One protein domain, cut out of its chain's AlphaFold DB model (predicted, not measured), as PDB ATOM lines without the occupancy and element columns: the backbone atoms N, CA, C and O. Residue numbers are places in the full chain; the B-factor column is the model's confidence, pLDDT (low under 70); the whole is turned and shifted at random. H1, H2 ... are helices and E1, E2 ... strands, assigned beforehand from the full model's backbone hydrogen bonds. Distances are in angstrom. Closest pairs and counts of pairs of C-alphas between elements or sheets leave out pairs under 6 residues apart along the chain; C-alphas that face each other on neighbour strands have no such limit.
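This is residues 288 to 363 of the 552 residues of an uncharacterized protein of Puccinia triticina (isolate 1-1 / race 1 (BBBD)) (UniProt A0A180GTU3). Two helices, H1 and H2, lie side by side and run opposite ways, with the strand hairpin E1 E2 at one end, near the start of H1 and the end of H2. A second small hairpin, E3 E4, packs on H1, and a long loop, residues 332 to 345, leads from E4 to H2. The printed part has 76 residues with two named helices and four named strands, in the order E1 E2 H1 E3 E4 H2; its two sheets, E1 - E2 and E3 - E4, are antiparallel, and the class is mixed, helices and strands. It is compact, with a radius of gyration of the C-alphas of 12.5 A and spans of 31 by 27 by 19 A.

E1 is residues 290 to 294, 13.2 A from first to last C-alpha, and begins with C-alpha 290 at (8.463, -56.920, 43.896). E2 is residues 300 to 304, 13.4 A long. H1, residues 305 to 317, measures 18.4 A and begins with C-alpha 305 at (13.833, -55.161, 45.892). E3 is residues 322 to 325, 10.6 A, and E4 is residues 328 to 331, 10.2 A. H2, the longest helix, is residues 346 to 362, 25.0 A, and ends with C-alpha 362 at (2.483, -56.228, 55.943).

E1 and E2 form a hairpin, antiparallel at 152 degrees, with N 291 and O 303 within hydrogen-bond range at 2.9 A. The closest C-alphas of E1 and H2 are those of Cys 293 and Cys 360, 4.8 A apart. E2 and H2 are only just apart, their closest C-alphas being 8.3 A from each other. H1 and H2 touch, closest at the C-alphas of Leu 309 and Gln 350, 6.1 A apart, with a shallow tilt of 31 degrees, opposite ways. E3 and E4 form the other hairpin, antiparallel at 169 degrees, with N 323 and O 330 within hydrogen-bond range at 2.9 A. The closest C-alphas of H1 and E3 are those of Ala 311 and Asn 325, 4.9 A apart. Those of H1 and E4 are Cys 308 and Cys 328, 5.1 A apart. E3 is apart from E1, E2 and H2. Every O i to N i+4 pair of H1 is within hydrogen-bond range, and 12 of 13 are in H2.

The C-alphas of Ala 288 and Lys 336 are the two farthest apart, at 37.0 A. The printed part has no cut. The link from E4 to H2 is long, with 14 residues; the other links between named elements are tight. The mean pLDDT of the printed part is 86.4, and it is under 70 at residue 288, residues 336 to 338, residue 340 and residues 362 to 363.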
ATOM      1  N   ALA A 288       8.088 -62.391  43.332       62.34
ATOM      2  CA  ALA A 288       8.940 -62.729  44.480       62.34
ATOM      3  C   ALA A 288       9.938 -61.616  44.873       62.34
ATOM      4  O   ALA A 288      10.367 -61.559  46.024       62.34
ATOM      5  N   ASP A 289      10.290 -60.731  43.932       80.50
ATOM      6  CA  ASP A 289      11.233 -59.618  44.125       80.50
ATOM      7  C   ASP A 289      10.568 -58.234  44.011       80.50
ATOM      8  O   ASP A 289      11.266 -57.213  43.983       80.50
ATOM      9  N   SER A 290       9.233 -58.168  43.944       86.50
ATOM     10  CA  SER A 290       8.463 -56.920  43.896       86.50
ATOM     11  C   SER A 290       7.559 -56.766  45.113       86.50
ATOM     12  O   SER A 290       6.801 -57.672  45.444       86.50
ATOM     13  N   VAL A 291       7.600 -55.594  45.735       90.56
ATOM     14  CA  VAL A 291       6.779 -55.230  46.890       90.56
ATOM     15  C   VAL A 291       5.925 -54.025  46.530       90.56
ATOM     16  O   VAL A 291       6.445 -53.019  46.047       90.56
ATOM     17  N   THR A 292       4.630 -54.101  46.815       90.88
ATOM     18  CA  THR A 292       3.728 -52.951  46.717       90.88
ATOM     19  C   THR A 292       3.790 -52.144  48.014       90.88
ATOM     20  O   THR A 292       3.510 -52.673  49.088       90.88
ATOM     21  N   CYS A 293       4.155 -50.866  47.927       89.31
ATOM     22  CA  CYS A 293       4.089 -49.914  49.036       89.31
ATOM     23  C   CYS A 293       2.952 -48.920  48.781       89.31
ATOM     24  O   CYS A 293       2.926 -48.266  47.738       89.31
ATOM     25  N   THR A 294       2.041 -48.751  49.739       89.19
ATOM     26  CA  THR A 294       1.007 -47.708  49.666       89.19
ATOM     27  C   THR A 294       1.535 -46.404  50.257       89.19
ATOM     28  O   THR A 294       1.917 -46.341  51.424       89.19
ATOM     29  N   SER A 295       1.563 -45.354  49.439       85.81
ATOM     30  CA  SER A 295       1.912 -43.992  49.846       85.81
ATOM     31  C   SER A 295       0.856 -43.406  50.792       85.81
ATOM     32  O   SER A 295      -0.312 -43.793  50.750       85.81
ATOM     33  N   SER A 296       1.213 -42.390  51.583       83.31
ATOM     34  CA  SER A 296       0.266 -41.660  52.449       83.31
ATOM     35  C   SER A 296      -0.881 -40.982  51.683       83.31
ATOM     36  O   SER A 296      -1.887 -40.613  52.280       83.31
ATOM     37  N   LYS A 297      -0.756 -40.855  50.355       86.12
ATOM     38  CA  LYS A 297      -1.806 -40.383  49.435       86.12
ATOM     39  C   LYS A 297      -2.754 -41.490  48.939       86.12
ATOM     40  O   LYS A 297      -3.523 -41.245  48.018       86.12
ATOM     41  N   GLY A 298      -2.655 -42.713  49.465       85.81
ATOM     42  CA  GLY A 298      -3.449 -43.874  49.036       85.81
ATOM     43  C   GLY A 298      -2.990 -44.533  47.728       85.81
ATOM     44  O   GLY A 298      -3.509 -45.583  47.365       85.81
ATOM     45  N   VAL A 299      -2.002 -43.961  47.031       88.00
ATOM     46  CA  VAL A 299      -1.443 -44.531  45.795       88.00
ATOM     47  C   VAL A 299      -0.525 -45.705  46.133       88.00
ATOM     48  O   VAL A 299       0.467 -45.533  46.842       88.00
ATOM     49  N   SER A 300      -0.849 -46.890  45.622       89.00
ATOM     50  CA  SER A 300      -0.024 -48.097  45.698       89.00
ATOM     51  C   SER A 300       1.006 -48.130  44.567       89.00
ATOM     52  O   SER A 300       0.630 -48.162  43.396       89.00
ATOM     53  N   GLU A 301       2.296 -48.164  44.899       89.38
ATOM     54  CA  GLU A 301       3.395 -48.232  43.927       89.38
ATOM     55  C   GLU A 301       4.200 -49.530  44.096       89.38
ATOM     56  O   GLU A 301       4.461 -49.975  45.217       89.38
ATOM     57  N   VAL A 302       4.591 -50.151  42.978       91.50
ATOM     58  CA  VAL A 302       5.295 -51.446  42.959       91.50
ATOM     59  C   VAL A 302       6.803 -51.238  42.798       91.50
ATOM     60  O   VAL A 302       7.287 -50.789  41.754       91.50
ATOM     61  N   PHE A 303       7.558 -51.612  43.829       92.12
ATOM     62  CA  PHE A 303       9.010 -51.457  43.916       92.12
ATOM     63  C   PHE A 303       9.716 -52.809  43.821       92.12
ATOM     64  O   PHE A 303       9.420 -53.724  44.588       92.12
ATOM     65  N   SER A 304      10.712 -52.944  42.936       93.50
ATOM     66  CA  SER A 304      11.573 -54.130  42.969       93.50
ATOM     67  C   SER A 304      12.668 -53.991  44.025       93.50
ATOM     68  O   SER A 304      13.473 -53.056  43.996       93.50
ATOM     69  N   LYS A 305      12.769 -54.994  44.896       92.50
ATOM     70  CA  LYS A 305      13.833 -55.161  45.892       92.50
ATOM     71  C   LYS A 305      15.226 -55.079  45.261       92.50
ATOM     72  O   LYS A 305      16.102 -54.382  45.771       92.50
ATOM     73  N   SER A 306      15.404 -55.711  44.098       92.62
ATOM     74  CA  SER A 306      16.657 -55.681  43.332       92.62
ATOM     75  C   SER A 306      17.038 -54.269  42.853       92.62
ATOM     76  O   SER A 306      18.216 -53.907  42.859       92.62
ATOM     77  N   GLN A 307      16.048 -53.450  42.484       93.75
ATOM     78  CA  GLN A 307      16.241 -52.065  42.055       93.75
ATOM     79  C   GLN A 307      16.571 -51.162  43.248       93.75
ATOM     80  O   GLN A 307      17.544 -50.410  43.185       93.75
ATOM     81  N   CYS A 308      15.852 -51.288  44.368       93.94
ATOM     82  CA  CYS A 308      16.135 -50.514  45.580       93.94
ATOM     83  C   CYS A 308      17.533 -50.791  46.157       93.94
ATOM     84  O   CYS A 308      18.227 -49.859  46.562       93.94
ATOM     85  N   LEU A 309      17.994 -52.047  46.146       93.81
ATOM     86  CA  LEU A 309      19.351 -52.386  46.596       93.81
ATOM     87  C   LEU A 309      20.429 -51.771  45.681       93.81
ATOM     88  O   LEU A 309      21.415 -51.228  46.181       93.81
ATOM     89  N   LYS A 310      20.212 -51.753  44.356       94.50
ATOM     90  CA  LYS A 310      21.090 -51.044  43.404       94.50
ATOM     91  C   LYS A 310      21.036 -49.521  43.566       94.50
ATOM     92  O   LYS A 310      22.068 -48.865  43.422       94.50
ATOM     93  N   ALA A 311      19.874 -48.946  43.883       94.44
ATOM     94  CA  ALA A 311      19.745 -47.525  44.201       94.44
ATOM     95  C   ALA A 311      20.565 -47.169  45.452       94.44
ATOM     96  O   ALA A 311      21.344 -46.221  45.409       94.44
ATOM     97  N   ALA A 312      20.482 -47.970  46.520       93.12
ATOM     98  CA  ALA A 312      21.248 -47.768  47.752       93.12
ATOM     99  C   ALA A 312      22.767 -47.874  47.537       93.12
ATOM    100  O   ALA A 312      23.521 -47.040  48.039       93.12
ATOM    101  N   GLN A 313      23.216 -48.847  46.737       92.81
ATOM    102  CA  GLN A 313      24.619 -48.953  46.327       92.81
ATOM    103  C   GLN A 313      25.064 -47.713  45.529       92.81
ATOM    104  O   GLN A 313      26.071 -47.097  45.866       92.81
ATOM    105  N   THR A 314      24.267 -47.277  44.545       92.31
ATOM    106  CA  THR A 314      24.540 -46.069  43.739       92.31
ATOM    107  C   THR A 314      24.634 -44.808  44.609       92.31
ATOM    108  O   THR A 314      25.465 -43.934  44.353       92.31
ATOM    109  N   LEU A 315      23.788 -44.714  45.641       92.56
ATOM    110  CA  LEU A 315      23.729 -43.605  46.597       92.56
ATOM    111  C   LEU A 315      25.057 -43.472  47.360       92.56
ATOM    112  O   LEU A 315      25.609 -42.374  47.457       92.56
ATOM    113  N   ARG A 316      25.613 -44.604  47.812       89.00
ATOM    114  CA  ARG A 316      26.918 -44.669  48.482       89.00
ATOM    115  C   ARG A 316      28.090 -44.440  47.527       89.00
ATOM    116  O   ARG A 316      28.920 -43.571  47.788       89.00
ATOM    117  N   GLU A 317      28.136 -45.164  46.408       91.62
ATOM    118  CA  GLU A 317      29.220 -45.090  45.410       91.62
ATOM    119  C   GLU A 317      29.432 -43.670  44.882       91.62
ATOM    120  O   GLU A 317      30.568 -43.216  44.751       91.62
ATOM    121  N   LYS A 318      28.341 -42.940  44.621       90.81
ATOM    122  CA  LYS A 318      28.396 -41.538  44.181       90.81
ATOM    123  C   LYS A 318      28.443 -40.541  45.342       90.81
ATOM    124  O   LYS A 318      28.604 -39.351  45.099       90.81
ATOM    125  N   SER A 319      28.317 -41.007  46.590       85.62
ATOM    126  CA  SER A 319      28.262 -40.181  47.805       85.62
ATOM    127  C   SER A 319      27.197 -39.073  47.736       85.62
ATOM    128  O   SER A 319      27.433 -37.941  48.154       85.62
ATOM    129  N   VAL A 320      26.025 -39.392  47.184       87.56
ATOM    130  CA  VAL A 320      24.932 -38.437  46.931       87.56
ATOM    131  C   VAL A 320      23.820 -38.559  47.967       87.56
ATOM    132  O   VAL A 320      23.585 -39.624  48.523       87.56
ATOM    133  N   HIS A 321      23.078 -37.474  48.187       86.12
ATOM    134  CA  HIS A 321      21.928 -37.453  49.101       86.12
ATOM    135  C   HIS A 321      20.687 -38.176  48.549       86.12
ATOM    136  O   HIS A 321      19.753 -38.456  49.292       86.12
ATOM    137  N   SER A 322      20.642 -38.431  47.238       89.31
ATOM    138  CA  SER A 322      19.527 -39.078  46.546       89.31
ATOM    139  C   SER A 322      20.046 -39.880  45.359       89.31
ATOM    140  O   SER A 322      20.892 -39.390  44.608       89.31
ATOM    141  N   ALA A 323      19.534 -41.094  45.174       91.81
ATOM    142  CA  ALA A 323      19.796 -41.920  44.002       91.81
ATOM    143  C   ALA A 323      18.533 -42.677  43.582       91.81
ATOM    144  O   ALA A 323      17.725 -43.085  44.417       91.81
ATOM    145  N   SER A 324      18.388 -42.893  42.278       91.81
ATOM    146  CA  SER A 324      17.281 -43.644  41.688       91.81
ATOM    147  C   SER A 324      17.809 -44.762  40.793       91.81
ATOM    148  O   SER A 324      18.835 -44.600  40.124       91.81
ATOM    149  N   ASN A 325      17.126 -45.905  40.803       92.19
ATOM    150  CA  ASN A 325      17.373 -47.027  39.909       92.19
ATOM    151  C   ASN A 325      16.032 -47.702  39.581       92.19
ATOM    152  O   ASN A 325      15.335 -48.164  40.484       92.19
ATOM    153  N   GLY A 326      15.652 -47.728  38.300       89.81
ATOM    154  CA  GLY A 326      14.324 -48.181  37.879       89.81
ATOM    155  C   GLY A 326      13.208 -47.373  38.545       89.81
ATOM    156  O   GLY A 326      13.217 -46.143  38.492       89.81
ATOM    157  N   ASN A 327      12.275 -48.065  39.199       87.31
ATOM    158  CA  ASN A 327      11.161 -47.445  39.920       87.31
ATOM    159  C   ASN A 327      11.546 -46.985  41.337       87.31
ATOM    160  O   ASN A 327      10.772 -46.278  41.974       87.31
ATOM    161  N   CYS A 328      12.709 -47.386  41.865       91.38
ATOM    162  CA  CYS A 328      13.064 -47.123  43.255       91.38
ATOM    163  C   CYS A 328      13.997 -45.916  43.394       91.38
ATOM    164  O   CYS A 328      15.151 -45.954  42.963       91.38
ATOM    165  N   GLN A 329      13.503 -44.861  44.046       92.19
ATOM    166  CA  GLN A 329      14.282 -43.689  44.440       92.19
ATOM    167  C   GLN A 329      14.438 -43.650  45.961       92.19
ATOM    168  O   GLN A 329      13.454 -43.707  46.696       92.19
ATOM    169  N   LEU A 330      15.681 -43.516  46.420       91.31
ATOM    170  CA  LEU A 330      16.049 -43.415  47.830       91.31
ATOM    171  C   LEU A 330      16.717 -42.067  48.081       91.31
ATOM    172  O   LEU A 330      17.528 -41.617  47.271       91.31
ATOM    173  N   SER A 331      16.413 -41.442  49.217       90.00
ATOM    174  CA  SER A 331      17.094 -40.225  49.665       90.00
ATOM    175  C   SER A 331      17.385 -40.261  51.163       90.00
ATOM    176  O   SER A 331      16.547 -40.697  51.952       90.00
ATOM    177  N   LEU A 332      18.587 -39.817  51.536       87.94
ATOM    178  CA  LEU A 332      19.019 -39.683  52.924       87.94
ATOM    179  C   LEU A 332      18.671 -38.288  53.436       87.94
ATOM    180  O   LEU A 332      19.212 -37.286  52.962       87.94
ATOM    181  N   HIS A 333      17.813 -38.250  54.449       84.19
ATOM    182  CA  HIS A 333      17.483 -37.049  55.205       84.19
ATOM    183  C   HIS A 333      17.956 -37.240  56.644       84.19
ATOM    184  O   HIS A 333      17.772 -38.308  57.227       84.19
ATOM    185  N   SER A 334      18.574 -36.210  57.212       80.75
ATOM    186  CA  SER A 334      18.687 -36.039  58.660       80.75
ATOM    187  C   SER A 334      17.851 -34.825  59.051       80.75
ATOM    188  O   SER A 334      17.604 -33.948  58.224       80.75
ATOM    189  N   SER A 335      17.441 -34.748  60.313       75.94
ATOM    190  CA  SER A 335      16.567 -33.694  60.848       75.94
ATOM    191  C   SER A 335      17.157 -32.277  60.810       75.94
ATOM    192  O   SER A 335      16.478 -31.330  61.201       75.94
ATOM    193  N   LYS A 336      18.412 -32.116  60.365       66.44
ATOM    194  CA  LYS A 336      19.099 -30.818  60.253       66.44
ATOM    195  C   LYS A 336      19.779 -30.570  58.905       66.44
ATOM    196  O   LYS A 336      19.806 -29.427  58.473       66.44
ATOM    197  N   ASP A 337      20.279 -31.609  58.229       68.56
ATOM    198  CA  ASP A 337      21.066 -31.463  56.998       68.56
ATOM    199  C   ASP A 337      20.953 -32.661  56.045       68.56
ATOM    200  O   ASP A 337      20.584 -33.779  56.422       68.56
ATOM    201  N   LYS A 338      21.339 -32.438  54.782       67.62
ATOM    202  CA  LYS A 338      21.461 -33.491  53.765       67.62
ATOM    203  C   LYS A 338      22.727 -34.316  54.019       67.62
ATOM    204  O   LYS A 338      23.833 -33.889  53.696       67.62
ATOM    205  N   VAL A 339      22.579 -35.521  54.566       71.12
ATOM    206  CA  VAL A 339      23.722 -36.390  54.899       71.12
ATOM    207  C   VAL A 339      24.406 -36.904  53.631       71.12
ATOM    208  O   VAL A 339      23.751 -37.367  52.694       71.12
ATOM    209  N   VAL A 340      25.737 -36.827  53.590       69.62
ATOM    210  CA  VAL A 340      26.571 -37.441  52.547       69.62
ATOM    211  C   VAL A 340      26.799 -38.911  52.903       69.62
ATOM    212  O   VAL A 340      27.293 -39.220  53.981       69.62
ATOM    213  N   ALA A 341      26.495 -39.835  51.994       71.19
ATOM    214  CA  ALA A 341      26.510 -41.278  52.266       71.19
ATOM    215  C   ALA A 341      27.903 -41.939  52.389       71.19
ATOM    216  O   ALA A 341      28.000 -43.159  52.275       71.19
ATOM    217  N   LYS A 342      28.985 -41.175  52.591       74.75
ATOM    218  CA  LYS A 342      30.361 -41.712  52.623       74.75
ATOM    219  C   LYS A 342      30.573 -42.707  53.761       74.75
ATOM    220  O   LYS A 342      31.111 -43.794  53.544       74.75
ATOM    221  N   ASP A 343      30.105 -42.342  54.947       78.25
ATOM    222  CA  ASP A 343      30.472 -43.018  56.194       78.25
ATOM    223  C   ASP A 343      29.485 -44.133  56.589       78.25
ATOM    224  O   ASP A 343      29.752 -44.923  57.493       78.25
ATOM    225  N   ILE A 344      28.361 -44.256  55.872       84.44
ATOM    226  CA  ILE A 344      27.381 -45.331  56.077       84.44
ATOM    227  C   ILE A 344      27.863 -46.592  55.337       84.44
ATOM    228  O   ILE A 344      28.090 -46.522  54.128       84.44
ATOM    229  N   PRO A 345      28.019 -47.756  55.996       87.69
ATOM    230  CA  PRO A 345      28.458 -48.985  55.336       87.69
ATOM    231  C   PRO A 345      27.320 -49.686  54.569       87.69
ATOM    232  O   PRO A 345      26.163 -49.656  54.994       87.69
ATOM    233  N   ASP A 346      27.654 -50.394  53.478       88.25
ATOM    234  CA  ASP A 346      26.671 -51.021  52.563       88.25
ATOM    235  C   ASP A 346      25.639 -51.886  53.289       88.25
ATOM    236  O   ASP A 346      24.450 -51.828  52.989       88.25
ATOM    237  N   HIS A 347      26.082 -52.677  54.269       88.19
ATOM    238  CA  HIS A 347      25.218 -53.610  54.985       88.19
ATOM    239  C   HIS A 347      24.135 -52.901  55.818       88.19
ATOM    240  O   HIS A 347      23.055 -53.461  55.991       88.19
ATOM    241  N   VAL A 348      24.372 -51.669  56.290       91.94
ATOM    242  CA  VAL A 348      23.352 -50.861  56.984       91.94
ATOM    243  C   VAL A 348      22.335 -50.325  55.979       91.94
ATOM    244  O   VAL A 348      21.137 -50.498  56.186       91.94
ATOM    245  N   LEU A 349      22.798 -49.765  54.856       90.00
ATOM    246  CA  LEU A 349      21.941 -49.302  53.754       90.00
ATOM    247  C   LEU A 349      21.053 -50.434  53.207       90.00
ATOM    248  O   LEU A 349      19.838 -50.276  53.089       90.00
ATOM    249  N   GLN A 350      21.635 -51.604  52.940       92.00
ATOM    250  CA  GLN A 350      20.906 -52.781  52.461       92.00
ATOM    251  C   GLN A 350      19.938 -53.331  53.519       92.00
ATOM    252  O   GLN A 350      18.815 -53.703  53.177       92.00
ATOM    253  N   LYS A 351      20.319 -53.369  54.806       94.00
ATOM    254  CA  LYS A 351      19.421 -53.804  55.891       94.00
ATOM    255  C   LYS A 351      18.240 -52.843  56.062       94.00
ATOM    256  O   LYS A 351      17.113 -53.313  56.189       94.00
ATOM    257  N   ALA A 352      18.472 -51.532  55.992       92.31
ATOM    258  CA  ALA A 352      17.422 -50.517  56.066       92.31
ATOM    259  C   ALA A 352      16.431 -50.627  54.893       92.31
ATOM    260  O   ALA A 352      15.227 -50.705  55.125       92.31
ATOM    261  N   VAL A 353      16.920 -50.739  53.651       93.06
ATOM    262  CA  VAL A 353      16.066 -50.947  52.463       93.06
ATOM    263  C   VAL A 353      15.227 -52.219  52.585       93.06
ATOM    264  O   VAL A 353      14.018 -52.178  52.369       93.06
ATOM    265  N   ASN A 354      15.834 -53.342  52.981       92.75
ATOM    266  CA  ASN A 354      15.101 -54.595  53.177       92.75
ATOM    267  C   ASN A 354      14.036 -54.482  54.286       92.75
ATOM    268  O   ASN A 354      12.947 -55.021  54.119       92.75
ATOM    269  N   SER A 355      14.325 -53.757  55.374       92.56
ATOM    270  CA  SER A 355      13.391 -53.531  56.488       92.56
ATOM    271  C   SER A 355      12.223 -52.608  56.126       92.56
ATOM    272  O   SER A 355      11.121 -52.799  56.629       92.56
ATOM    273  N   ILE A 356      12.431 -51.616  55.255       91.12
ATOM    274  CA  ILE A 356      11.338 -50.773  54.743       91.12
ATOM    275  C   ILE A 356      10.427 -51.613  53.844       91.12
ATOM    276  O   ILE A 356       9.215 -51.649  54.056       91.12
ATOM    277  N   LEU A 357      11.015 -52.355  52.900       91.31
ATOM    278  CA  LEU A 357      10.267 -53.200  51.970       91.31
ATOM    279  C   LEU A 357       9.478 -54.314  52.684       91.31
ATOM    280  O   LEU A 357       8.358 -54.600  52.272       91.31
ATOM    281  N   SER A 358       9.968 -54.898  53.785       88.81
ATOM    282  CA  SER A 358       9.136 -55.823  54.576       88.81
ATOM    283  C   SER A 358       7.914 -55.122  55.183       88.81
ATOM    284  O   SER A 358       6.801 -55.622  55.036       88.81
ATOM    285  N   THR A 359       8.076 -53.926  55.765       89.12
ATOM    286  CA  THR A 359       6.946 -53.195  56.379       89.12
ATOM    287  C   THR A 359       5.897 -52.689  55.384       89.12
ATOM    288  O   THR A 359       4.756 -52.459  55.784       89.12
ATOM    289  N   CYS A 360       6.234 -52.532  54.098       88.06
ATOM    290  CA  CYS A 360       5.236 -52.269  53.057       88.06
ATOM    291  C   CYS A 360       4.296 -53.465  52.847       88.06
ATOM    292  O   CYS A 360       3.082 -53.289  52.782       88.06
ATOM    293  N   ASN A 361       4.851 -54.681  52.778       75.69
ATOM    294  CA  ASN A 361       4.100 -55.893  52.437       75.69
ATOM    295  C   ASN A 361       3.064 -56.282  53.516       75.69
ATOM    296  O   ASN A 361       2.030 -56.873  53.216       75.69
ATOM    297  N   GLU A 362       3.326 -55.918  54.776       66.31
ATOM    298  CA  GLU A 362       2.483 -56.228  55.943       66.31
ATOM    299  C   GLU A 362       1.306 -55.251  56.143       66.31
ATOM    300  O   GLU A 362       0.323 -55.587  56.805       66.31
ATOM    301  N   LYS A 363       1.369 -54.039  55.573       55.72
ATOM    302  CA  LYS A 363       0.401 -52.946  55.818       55.72
ATOM    303  C   LYS A 363      -0.780 -52.897  54.839       55.72
ATOM    304  O   LYS A 363      -1.484 -51.895  54.766       55.72
TER     305      LYS A 363